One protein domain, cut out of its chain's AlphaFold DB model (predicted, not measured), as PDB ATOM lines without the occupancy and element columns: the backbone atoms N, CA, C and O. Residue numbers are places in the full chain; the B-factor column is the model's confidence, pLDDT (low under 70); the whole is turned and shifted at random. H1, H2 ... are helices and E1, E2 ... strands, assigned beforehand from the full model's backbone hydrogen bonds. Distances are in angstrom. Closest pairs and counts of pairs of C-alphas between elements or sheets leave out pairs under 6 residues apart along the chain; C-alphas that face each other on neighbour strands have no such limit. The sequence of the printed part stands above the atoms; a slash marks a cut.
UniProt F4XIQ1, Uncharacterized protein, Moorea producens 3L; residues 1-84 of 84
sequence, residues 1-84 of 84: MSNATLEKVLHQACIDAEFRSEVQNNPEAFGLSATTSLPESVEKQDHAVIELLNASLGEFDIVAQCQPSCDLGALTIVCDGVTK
ATOM      1  N   MET A   1     139.699 105.537  94.824       75.94
ATOM      2  CA  MET A   1     138.551 106.471  94.811       75.94
ATOM      3  C   MET A   1     137.541 105.991  93.771       75.94
ATOM      4  O   MET A   1     137.977 105.427  92.776       75.94
ATOM      5  N   SER A   2     136.230 106.136  93.999       88.06
ATOM      6  CA  SER A   2     135.212 105.821  92.979       88.06
ATOM      7  C   SER A   2     135.044 106.989  91.997       88.06
ATOM      8  O   SER A   2     135.328 108.132  92.356       88.06
ATOM      9  N   ASN A   3     134.546 106.728  90.781       86.56
ATOM     10  CA  ASN A   3     134.308 107.789  89.789       86.56
ATOM     11  C   ASN A   3     133.349 108.874  90.308       86.56
ATOM     12  O   ASN A   3     133.624 110.054  90.139       86.56
ATOM     13  N   ALA A   4     132.292 108.492  91.031       90.38
ATOM     14  CA  ALA A   4     131.344 109.449  91.605       90.38
ATOM     15  C   ALA A   4     131.982 110.376  92.658       90.38
ATOM     16  O   ALA A   4     131.577 111.527  92.810       90.38
ATOM     17  N   THR A   5     132.976 109.892  93.408       91.25
ATOM     18  CA  THR A   5     133.720 110.732  94.357       91.25
ATOM     19  C   THR A   5     134.670 111.674  93.623       91.25
ATOM     20  O   THR A   5     134.742 112.846  93.981       91.25
ATOM     21  N   LEU A   6     135.348 111.191  92.577       90.88
ATOM     22  CA  LEU A   6     136.225 112.020  91.746       90.88
ATOM     23  C   LEU A   6     135.453 113.180  91.109       90.88
ATOM     24  O   LEU A   6     135.892 114.322  91.192       90.88
ATOM     25  N   GLU A   7     134.284 112.904  90.530       91.62
ATOM     26  CA  GLU A   7     133.430 113.934  89.929       91.62
ATOM     27  C   GLU A   7     133.041 115.018  90.935       91.62
ATOM     28  O   GLU A   7     133.109 116.200  90.612       91.62
ATOM     29  N   LYS A   8     132.702 114.641  92.174       93.31
ATOM     30  CA  LYS A   8     132.376 115.609  93.232       93.31
ATOM     31  C   LYS A   8     133.562 116.499  93.591       93.31
ATOM     32  O   LYS A   8     133.382 117.705  93.715       93.31
ATOM     33  N   VAL A   9     134.757 115.921  93.726       92.56
ATOM     34  CA  VAL A   9     135.982 116.678  94.029       92.56
ATOM     35  C   VAL A   9     136.290 117.665  92.904       92.56
ATOM     36  O   VAL A   9     136.512 118.844  93.164       92.56
ATOM     37  N   LEU A  10     136.254 117.205  91.650       91.56
ATOM     38  CA  LEU A  10     136.525 118.062  90.496       91.56
ATOM     39  C   LEU A  10     135.476 119.166  90.358       91.56
ATOM     40  O   LEU A  10     135.839 120.314  90.127       91.56
ATOM     41  N   HIS A  11     134.195 118.843  90.548       91.44
ATOM     42  CA  HIS A  11     133.112 119.820  90.505       91.44
ATOM     43  C   HIS A  11     133.270 120.893  91.587       91.44
ATOM     44  O   HIS A  11     133.208 122.084  91.288       91.44
ATOM     45  N   GLN A  12     133.548 120.488  92.828       91.62
ATOM     46  CA  GLN A  12     133.747 121.427  93.927       91.62
ATOM     47  C   GLN A  12     134.966 122.331  93.693       91.62
ATOM     48  O   GLN A  12     134.878 123.537  93.896       91.62
ATOM     49  N   ALA A  13     136.062 121.787  93.156       91.94
ATOM     50  CA  ALA A  13     137.252 122.558  92.781       91.94
ATOM     51  C   ALA A  13     137.040 123.529  91.600       91.94
ATOM     52  O   ALA A  13     137.931 124.331  91.302       91.94
ATOM     53  N   CYS A  14     135.899 123.455  90.905       91.25
ATOM     54  CA  CYS A  14     135.509 124.447  89.903       91.25
ATOM     55  C   CYS A  14     134.760 125.625  90.529       91.25
ATOM     56  O   CYS A  14     134.980 126.758  90.116       91.25
ATOM     57  N   ILE A  15     133.861 125.367  91.484       90.00
ATOM     58  CA  ILE A  15     132.936 126.377  92.033       90.00
ATOM     59  C   ILE A  15     133.467 127.074  93.292       90.00
ATOM     60  O   ILE A  15     133.039 128.180  93.615       90.00
ATOM     61  N   ASP A  16     134.394 126.436  94.005       89.56
ATOM     62  CA  ASP A  16     134.947 126.925  95.262       89.56
ATOM     63  C   ASP A  16     136.453 127.170  95.118       89.56
ATOM     64  O   ASP A  16     137.259 126.244  94.994       89.56
ATOM     65  N   ALA A  17     136.830 128.449  95.132       88.69
ATOM     66  CA  ALA A  17     138.212 128.888  94.978       88.69
ATOM     67  C   ALA A  17     139.107 128.493  96.167       88.69
ATOM     68  O   ALA A  17     140.292 128.222  95.967       88.69
ATOM     69  N   GLU A  18     138.564 128.439  97.387       90.69
ATOM     70  CA  GLU A  18     139.326 128.045  98.577       90.69
ATOM     71  C   GLU A  18     139.594 126.544  98.541       90.69
ATOM     72  O   GLU A  18     140.740 126.107  98.668       90.69
ATOM     73  N   PHE A  19     138.556 125.760  98.241       92.88
ATOM     74  CA  PHE A  19     138.697 124.321  98.044       92.88
ATOM     75  C   PHE A  19     139.662 124.000  96.899       92.88
ATOM     76  O   PHE A  19     140.519 123.129  97.031       92.88
ATOM     77  N   ARG A  20     139.582 124.734  95.783       92.38
ATOM     78  CA  ARG A  20     140.523 124.594  94.668       92.38
ATOM     79  C   ARG A  20     141.968 124.813  95.110       92.38
ATOM     80  O   ARG A  20     142.830 124.023  94.730       92.38
ATOM     81  N   SER A  21     142.231 125.864  95.887       92.25
ATOM     82  CA  SER A  21     143.570 126.147  96.410       92.25
ATOM     83  C   SER A  21     144.072 124.997  97.281       92.25
ATOM     84  O   SER A  21     145.217 124.578  97.143       92.25
ATOM     85  N   GLU A  22     143.219 124.450  98.146       93.38
ATOM     86  CA  GLU A  22     143.579 123.318  99.004       93.38
ATOM     87  C   GLU A  22     143.904 122.059  98.184       93.38
ATOM     88  O   GLU A  22     144.928 121.414  98.405       93.38
ATOM     89  N   VAL A  23     143.091 121.749  97.167       93.12
ATOM     90  CA  VAL A  23     143.324 120.608  96.268       93.12
ATOM     91  C   VAL A  23     144.622 120.763  95.468       93.12
ATOM     92  O   VAL A  23     145.302 119.771  95.213       93.12
ATOM     93  N   GLN A  24     144.992 121.985  95.077       92.12
ATOM     94  CA  GLN A  24     146.263 122.252  94.393       92.12
ATOM     95  C   GLN A  24     147.472 122.116  95.321       92.12
ATOM     96  O   GLN A  24     148.516 121.629  94.893       92.12
ATOM     97  N   ASN A  25     147.335 122.545  96.576       94.00
ATOM     98  CA  ASN A  25     148.414 122.502  97.559       94.00
ATOM     99  C   ASN A  25     148.644 121.094  98.122       94.00
ATOM    100  O   ASN A  25     149.765 120.779  98.516       94.00
ATOM    101  N   ASN A  26     147.601 120.261  98.178       93.69
ATOM    102  CA  ASN A  26     147.666 118.927  98.769       93.69
ATOM    103  C   ASN A  26     146.798 117.900  98.011       93.69
ATOM    104  O   ASN A  26     145.818 117.381  98.554       93.69
ATOM    105  N   PRO A  27     147.124 117.587  96.745       91.94
ATOM    106  CA  PRO A  27     146.300 116.723  95.901       91.94
ATOM    107  C   PRO A  27     146.187 115.290  96.443       91.94
ATOM    108  O   PRO A  27     145.122 114.672  96.333       91.94
ATOM    109  N   GLU A  28     147.235 114.766  97.085       92.62
ATOM    110  CA  GLU A  28     147.220 113.435  97.698       92.62
ATOM    111  C   GLU A  28     146.186 113.285  98.827       92.62
ATOM    112  O   GLU A  28     145.605 112.204  98.961       92.62
ATOM    113  N   ALA A  29     145.872 114.349  99.580       92.12
ATOM    114  CA  ALA A  29     144.808 114.319 100.592       92.12
ATOM    115  C   ALA A  29     143.417 114.056  99.988       92.12
ATOM    116  O   ALA A  29     142.534 113.517 100.655       92.12
ATOM    117  N   PHE A  30     143.244 114.372  98.703       90.38
ATOM    118  CA  PHE A  30     142.019 114.143  97.938       90.38
ATOM    119  C   PHE A  30     142.109 112.907  97.030       90.38
ATOM    120  O   PHE A  30     141.200 112.644  96.241       90.38
ATOM    121  N   GLY A  31     143.188 112.124  97.133       90.06
ATOM    122  CA  GLY A  31     143.415 110.946  96.295       90.06
ATOM    123  C   GLY A  31     143.703 111.280  94.828       90.06
ATOM    124  O   GLY A  31     143.445 110.442  93.959       90.06
ATOM    125  N   LEU A  32     144.201 112.489  94.554       90.69
ATOM    126  CA  LEU A  32     144.646 112.942  93.238       90.69
ATOM    127  C   LEU A  32     146.173 112.855  93.121       90.69
ATOM    128  O   LEU A  32     146.892 112.815  94.115       90.69
ATOM    129  N   SER A  33     146.670 112.820  91.887       88.12
ATOM    130  CA  SER A  33     148.102 112.960  91.615       88.12
ATOM    131  C   SER A  33     148.474 114.441  91.602       88.12
ATOM    132  O   SER A  33     147.687 115.269  91.147       88.12
ATOM    133  N   ALA A  34     149.714 114.771  91.963       83.31
ATOM    134  CA  ALA A  34     150.271 116.113  91.768       83.31
ATOM    135  C   ALA A  34     150.250 116.578  90.297       83.31
ATOM    136  O   ALA A  34     150.327 117.766  90.007       83.31
ATOM    137  N   THR A  35     150.127 115.642  89.352       85.31
ATOM    138  CA  THR A  35     150.012 115.923  87.913       85.31
ATOM    139  C   THR A  35     148.568 116.061  87.431       85.31
ATOM    140  O   THR A  35     148.339 116.233  86.233       85.31
ATOM    141  N   THR A  36     147.577 115.900  88.309       84.44
ATOM    142  CA  THR A  36     146.167 115.990  87.931       84.44
ATOM    143  C   THR A  36     145.819 117.441  87.608       84.44
ATOM    144  O   THR A  36     145.860 118.312  88.471       84.44
ATOM    145  N   SER A  37     145.438 117.697  86.356       86.00
ATOM    146  CA  SER A  37     144.905 118.999  85.960       86.00
ATOM    147  C   SER A  37     143.497 119.169  86.517       86.00
ATOM    148  O   SER A  37     142.627 118.330  86.277       86.00
ATOM    149  N   LEU A  38     143.260 120.277  87.212       87.44
ATOM    150  CA  LEU A  38     141.912 120.680  87.591       87.44
ATOM    151  C   LEU A  38     141.224 121.373  86.405       87.44
ATOM    152  O   LEU A  38     141.908 122.058  85.637       87.44
ATOM    153  N   PRO A  39     139.895 121.245  86.257       86.81
ATOM    154  CA  PRO A  39     139.149 122.015  85.270       86.81
ATOM    155  C   PRO A  39     139.257 123.517  85.556       86.81
ATOM    156  O   PRO A  39     139.734 123.933  86.619       86.81
ATOM    157  N   GLU A  40     138.842 124.341  84.601       87.06
ATOM    158  CA  GLU A  40     138.820 125.791  84.773       87.06
ATOM    159  C   GLU A  40     137.886 126.193  85.925       87.06
ATOM    160  O   GLU A  40     136.845 125.572  86.146       87.06
ATOM    161  N   SER A  41     138.291 127.204  86.699       87.50
ATOM    162  CA  SER A  41     137.439 127.748  87.758       87.50
ATOM    163  C   SER A  41     136.254 128.451  87.118       87.50
ATOM    164  O   SER A  41     136.434 129.241  86.195       87.50
ATOM    165  N   VAL A  42     135.056 128.215  87.642       85.25
ATOM    166  CA  VAL A  42     133.893 129.018  87.272       85.25
ATOM    167  C   VAL A  42     133.925 130.318  88.071       85.25
ATOM    168  O   VAL A  42     134.384 130.343  89.217       85.25
ATOM    169  N   GLU A  43     133.469 131.409  87.463       77.81
ATOM    170  CA  GLU A  43     133.329 132.688  88.151       77.81
ATOM    171  C   GLU A  43     132.211 132.596  89.200       77.81
ATOM    172  O   GLU A  43     131.166 131.981  88.959       77.81
ATOM    173  N   LYS A  44     132.432 133.178  90.387       73.62
ATOM    174  CA  LYS A  44     131.396 133.220  91.426       73.62
ATOM    175  C   LYS A  44     130.195 133.992  90.890       73.62
ATOM    176  O   LYS A  44     130.355 135.061  90.308       73.62
ATOM    177  N   GLN A  45     128.993 133.466  91.117       71.06
ATOM    178  CA  GLN A  45     127.782 134.214  90.804       71.06
ATOM    179  C   GLN A  45     127.758 135.502  91.625       71.06
ATOM    180  O   GLN A  45     128.017 135.484  92.831       71.06
ATOM    181  N   ASP A  46     127.449 136.615  90.963       78.44
ATOM    182  CA  ASP A  46     127.314 137.895  91.638       78.44
ATOM    183  C   ASP A  46     126.065 137.867  92.530       78.44
ATOM    184  O   ASP A  46     124.923 137.886  92.057       78.44
ATOM    185  N   HIS A  47     126.300 137.802  93.841       75.56
ATOM    186  CA  HIS A  47     125.247 137.815  94.849       75.56
ATOM    187  C   HIS A  47     124.372 139.067  94.748       75.56
ATOM    188  O   HIS A  47     123.167 138.961  94.957       75.56
ATOM    189  N   ALA A  48     124.930 140.220  94.366       78.25
ATOM    190  CA  ALA A  48     124.156 141.449  94.220       78.25
ATOM    191  C   ALA A  48     123.148 141.341  93.067       78.25
ATOM    192  O   ALA A  48     122.027 141.839  93.172       78.25
ATOM    193  N   VAL A  49     123.509 140.643  91.986       75.81
ATOM    194  CA  VAL A  49     122.602 140.386  90.858       75.81
ATOM    195  C   VAL A  49     121.493 139.419  91.264       75.81
ATOM    196  O   VAL A  49     120.334 139.654  90.932       75.81
ATOM    197  N   ILE A  50     121.812 138.358  92.011       77.00
ATOM    198  CA  ILE A  50     120.801 137.411  92.507       77.00
ATOM    199  C   ILE A  50     119.845 138.090  93.489       77.00
ATOM    200  O   ILE A  50     118.634 137.905  93.392       77.00
ATOM    201  N   GLU A  51     120.358 138.899  94.412       79.50
ATOM    202  CA  GLU A  51     119.534 139.657  95.354       79.50
ATOM    203  C   GLU A  51     118.657 140.683  94.639       79.50
ATOM    204  O   GLU A  51     117.473 140.775  94.950       79.50
ATOM    205  N   LEU A  52     119.187 141.391  93.636       76.69
ATOM    206  CA  LEU A  52     118.406 142.310  92.811       76.69
ATOM    207  C   LEU A  52     117.295 141.582  92.044       76.69
ATOM    208  O   LEU A  52     116.165 142.068  91.992       76.69
ATOM    209  N   LEU A  53     117.587 140.414  91.463       78.06
ATOM    210  CA  LEU A  53     116.593 139.589  90.772       78.06
ATOM    211  C   LEU A  53     115.529 139.075  91.741       78.06
ATOM    212  O   LEU A  53     114.347 139.167  91.446       78.06
ATOM    213  N   ASN A  54     115.914 138.595  92.920       74.06
ATOM    214  CA  ASN A  54     114.960 138.152  93.934       74.06
ATOM    215  C   ASN A  54     114.106 139.307  94.470       74.06
ATOM    216  O   ASN A  54     112.902 139.138  94.646       74.06
ATOM    217  N   ALA A  55     114.705 140.478  94.696       72.31
ATOM    218  CA  ALA A  55     113.994 141.681  95.113       72.31
ATOM    219  C   ALA A  55     112.989 142.117  94.044       72.31
ATOM    220  O   ALA A  55     111.823 142.324  94.354       72.31
ATOM    221  N   SER A  56     113.402 142.164  92.776       65.44
ATOM    222  CA  SER A  56     112.514 142.522  91.669       65.44
ATOM    223  C   SER A  56     111.422 141.473  91.430       65.44
ATOM    224  O   SER A  56     110.259 141.834  91.311       65.44
ATOM    225  N   LEU A  57     111.729 140.174  91.443       63.50
ATOM    226  CA  LEU A  57     110.722 139.105  91.336       63.50
ATOM    227  C   LEU A  57     109.737 139.094  92.516       63.50
ATOM    228  O   LEU A  57     108.557 138.796  92.318       63.50
ATOM    229  N   GLY A  58     110.211 139.414  93.723       60.34
ATOM    230  CA  GLY A  58     109.379 139.578  94.916       60.34
ATOM    231  C   GLY A  58     108.508 140.834  94.861       60.34
ATOM    232  O   GLY A  58     107.351 140.790  95.263       60.34
ATOM    233  N   GLU A  59     109.025 141.932  94.311       58.22
ATOM    234  CA  GLU A  59     108.305 143.200  94.155       58.22
ATOM    235  C   GLU A  59     107.277 143.161  93.013       58.22
ATOM    236  O   GLU A  59     106.238 143.813  93.091       58.22
ATOM    237  N   PHE A  60     107.505 142.331  91.989       56.03
ATOM    238  CA  PHE A  60     106.534 142.065  90.922       56.03
ATOM    239  C   PHE A  60     105.518 140.955  91.256       56.03
ATOM    240  O   PHE A  60     104.708 140.610  90.396       56.03
ATOM    241  N   ASP A  61     105.544 140.389  92.470       54.41
ATOM    242  CA  ASP A  61     104.640 139.318  92.936       54.41
ATOM    243  C   ASP A  61     104.581 138.087  92.000       54.41
ATOM    244  O   ASP A  61     103.636 137.297  91.998       54.41
ATOM    245  N   ILE A  62     105.620 137.894  91.181       55.28
ATOM    246  CA  ILE A  62     105.677 136.820  90.175       55.28
ATOM    247  C   ILE A  62     105.824 135.462  90.878       55.28
ATOM    248  O   ILE A  62     105.353 134.439  90.388       55.28
ATOM    249  N   VAL A  63     106.429 135.456  92.071       51.00
ATOM    250  CA  VAL A  63     106.631 134.256  92.894       51.00
ATOM    251  C   VAL A  63     105.332 133.796  93.583       51.00
ATOM    252  O   VAL A  63     105.213 132.621  93.925       51.00
ATOM    253  N   ALA A  64     104.326 134.667  93.747       51.25
ATOM    254  CA  ALA A  64     103.064 134.322  94.411       51.25
ATOM    255  C   ALA A  64     101.965 133.804  93.465       51.25
ATOM    256  O   ALA A  64     100.941 133.307  93.933       51.25
ATOM    257  N   GLN A  65     102.163 133.858  92.143       53.84
ATOM    258  CA  GLN A  65     101.173 133.368  91.170       53.84
ATOM    259  C   GLN A  65     101.212 131.848  90.944       53.84
ATOM    260  O   GLN A  65     100.565 131.331  90.032       53.84
ATOM    261  N   CYS A  66     101.935 131.098  91.775       63.44
ATOM    262  CA  CYS A  66     101.815 129.645  91.810       63.44
ATOM    263  C   CYS A  66     100.489 129.261  92.483       63.44
ATOM    264  O   CYS A  66     100.421 129.047  93.693       63.44
ATOM    265  N   GLN A  67      99.417 129.187  91.695       67.25
ATOM    266  CA  GLN A  67      98.134 128.666  92.161       67.25
ATOM    267  C   GLN A  67      98.245 127.142  92.354       67.25
ATOM    268  O   GLN A  67      98.772 126.462  91.470       67.25
ATOM    269  N   PRO A  68      97.767 126.572  93.476       70.00
ATOM    270  CA  PRO A  68      97.790 125.128  93.668       70.00
ATOM    271  C   PRO A  68      96.935 124.445  92.593       70.00
ATOM    272  O   PRO A  68      95.757 124.774  92.427       70.00
ATOM    273  N   SER A  69      97.523 123.499  91.859       72.25
ATOM    274  CA  SER A  69      96.841 122.712  90.831       72.25
ATOM    275  C   SER A  69      96.647 121.264  91.271       72.25
ATOM    276  O   SER A  69      97.537 120.653  91.861       72.25
ATOM    277  N   CYS A  70      95.473 120.717  90.976       75.12
ATOM    278  CA  CYS A  70      95.083 119.350  91.274       75.12
ATOM    279  C   CYS A  70      95.153 118.570  89.964       75.12
ATOM    280  O   CYS A  70      94.455 118.913  89.006       75.12
ATOM    281  N   ASP A  71      95.984 117.531  89.922       76.81
ATOM    282  CA  ASP A  71      96.067 116.637  88.770       76.81
ATOM    283  C   ASP A  71      95.079 115.476  88.920       76.81
ATOM    284  O   ASP A  71      95.220 114.610  89.783       76.81
ATOM    285  N   LEU A  72      94.085 115.435  88.031       73.62
ATOM    286  CA  LEU A  72      93.130 114.332  87.872       73.62
ATOM    287  C   LEU A  72      93.548 113.438  86.689       73.62
ATOM    288  O   LEU A  72      92.747 113.079  85.824       73.62
ATOM    289  N   GLY A  73      94.840 113.111  86.610       72.62
ATOM    290  CA  GLY A  73      95.417 112.323  85.520       72.62
ATOM    291  C   GLY A  73      95.634 113.138  84.242       72.62
ATOM    292  O   GLY A  73      96.721 113.658  84.034       72.62
ATOM    293  N   ALA A  74      94.626 113.228  83.366       74.69
ATOM    294  CA  ALA A  74      94.738 113.912  82.065       74.69
ATOM    295  C   ALA A  74      94.318 115.394  82.095       74.69
ATOM    296  O   ALA A  74      94.386 116.076  81.072       74.69
ATOM    297  N   LEU A  75      93.840 115.879  83.243       63.25
ATOM    298  CA  LEU A  75      93.352 117.240  83.433       63.25
ATOM    299  C   LEU A  75      94.027 117.854  84.657       63.25
ATOM    300  O   LEU A  75      93.941 117.301  85.754       63.25
ATOM    301  N   THR A  76      94.643 119.013  84.455       71.12
ATOM    302  CA  THR A  76      95.188 119.859  85.516       71.12
ATOM    303  C   THR A  76      94.186 120.980  85.773       71.12
ATOM    304  O   THR A  76      93.901 121.777  84.877       71.12
ATOM    305  N   ILE A  77      93.609 121.025  86.974       74.62
ATOM    306  CA  ILE A  77      92.618 122.037  87.378       74.62
ATOM    307  C   ILE A  77      93.121 122.846  88.571       74.62
ATOM    308  O   ILE A  77      93.978 122.389  89.322       74.62
ATOM    309  N   VAL A  78      92.577 124.043  88.776       74.00
ATOM    310  CA  VAL A  78      92.851 124.832  89.986       74.00
ATOM    311  C   VAL A  78      92.252 124.110  91.196       74.00
ATOM    312  O   VAL A  78      91.056 123.820  91.211       74.00
ATOM    313  N   CYS A  79      93.066 123.833  92.217       68.81
ATOM    314  CA  CYS A  79      92.589 123.299  93.491       68.81
ATOM    315  C   CYS A  79      91.881 124.411  94.281       68.81
ATOM    316  O   CYS A  79      92.491 125.055  95.133       68.81
ATOM    317  N   ASP A  80      90.597 124.647  94.027       67.62
ATOM    318  CA  ASP A  80      89.798 125.588  94.824       67.62
ATOM    319  C   ASP A  80      89.212 124.957  96.104       67.62
ATOM    320  O   ASP A  80      88.644 125.656  96.939       67.62
ATOM    321  N   GLY A  81      89.359 123.638  96.285       63.59
ATOM    322  CA  GLY A  81      88.844 122.895  97.441       63.59
ATOM    323  C   GLY A  81      87.313 122.803  97.512       63.59
ATOM    324  O   GLY A  81      86.787 122.190  98.442       63.59
ATOM    325  N   VAL A  82      86.596 123.383  96.543       60.84
ATOM    326  CA  VAL A  82      85.127 123.360  96.443       60.84
ATOM    327  C   VAL A  82      84.665 122.404  95.341       60.84
ATOM    328  O   VAL A  82      83.540 121.903  95.387       60.84
ATOM    329  N   THR A  83      85.544 122.104  94.383       58.88
ATOM    330  CA  THR A  83      85.313 121.104  93.340       58.88
ATOM    331  C   THR A  83      85.335 119.693  93.950       58.88
ATOM    332  O   THR A  83      86.365 119.251  94.461       58.88
ATOM    333  N   LYS A  84      84.182 119.007  93.939       52.81
ATOM    334  CA  LYS A  84      84.006 117.607  94.372       52.81
ATOM    335  C   LYS A  84      83.959 116.654  93.190       52.81
ATOM    336  O   LYS A  84      83.328 117.030  92.179       52.81
TER     337      LYS A  84
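What this domain is: This is residues 1 to 84 of the 84 residues of an uncharacterized protein of Moorea producens 3L (UniProt F4XIQ1). The chain is strung out as a wide, flat U: a small cluster of three helices, H1, H2 and H3, at one end, a lone helix H4 across the base, and a small two-stranded hairpin, E1 and E2, at the other end. H1 and H2 meet at a corner beside their link, the short H3 is near H2, and H4 stands free of both ends over most of its length. The printed part has 84 residues with four named helices and then two named strands, in the order H1, H2, H3, H4, E1, E2; the class is mostly helix, and the one sheet has the order E1 - E2, antiparallel. The whole is extended, with a radius of gyration of the C-alphas of 22.8 A and spans of 65 by 34 by 16 A.

Where its parts are: Find C-alpha 3 at (134.308, 107.789, 89.789); from there helix H1, residues 3 to 15, runs 18.8 A to C-alpha 15. After one residue comes H2, residues 17 to 25, 12.3 A long, and after one more the short H3, residues 27 to 30, 5.4 A. Residues 31 to 46 hold no named element. Look next at C-alpha 47, at (125.247, 137.815, 94.849), where H4, residues 47 to 59, sets out on its 17.8 A. Farther on are strand E1, residues 69 to 71, 6.5 A, and strand E2, residues 76 to 78, 7.1 A, which ends at (92.851, 124.832, 89.986).

How they stand to each other: Start at Ala 13 and Arg 20: their C-alphas, 4.3 A apart, are the closest of H1 and H2, which touch only at the corner by their tight link, H1 with residues 12 to 14 alone. The two run opposite ways at a steep tilt of 60 degrees. H2 and H3 are close but not clearly touching; their closest C-alphas, those of Val 23 and Phe 30, are 6.8 A apart. H1 and H3 are also close but not clearly touching, with the C-alphas of Val 9 and Phe 30 closest at 7.6 A. H4 is apart from H1, H2, H3 and E2. E1 and E2 form a hairpin with a tight link, antiparallel at 145 degrees; look for N 70 and O 77, 2.8 A apart, and N 77 and O 70, 3.1 A apart, both within hydrogen-bond range. In H1, H2 and H4 every O i to N i+4 pair is within hydrogen-bond range; H3 is too short for such a pair.

The domain as a whole: The two C-alphas farthest apart, those of Thr 35 and Lys 84, lie 66.3 A from each other. The printed part has no cut. The link from H3 to H4, 16 residues, is long. Residues 46 to 53 and 55 to 62 stand free. The mean pLDDT of the printed part is 78.9; look for values under 70 at residues 56 to 67, residue 75 and residues 79 to 84.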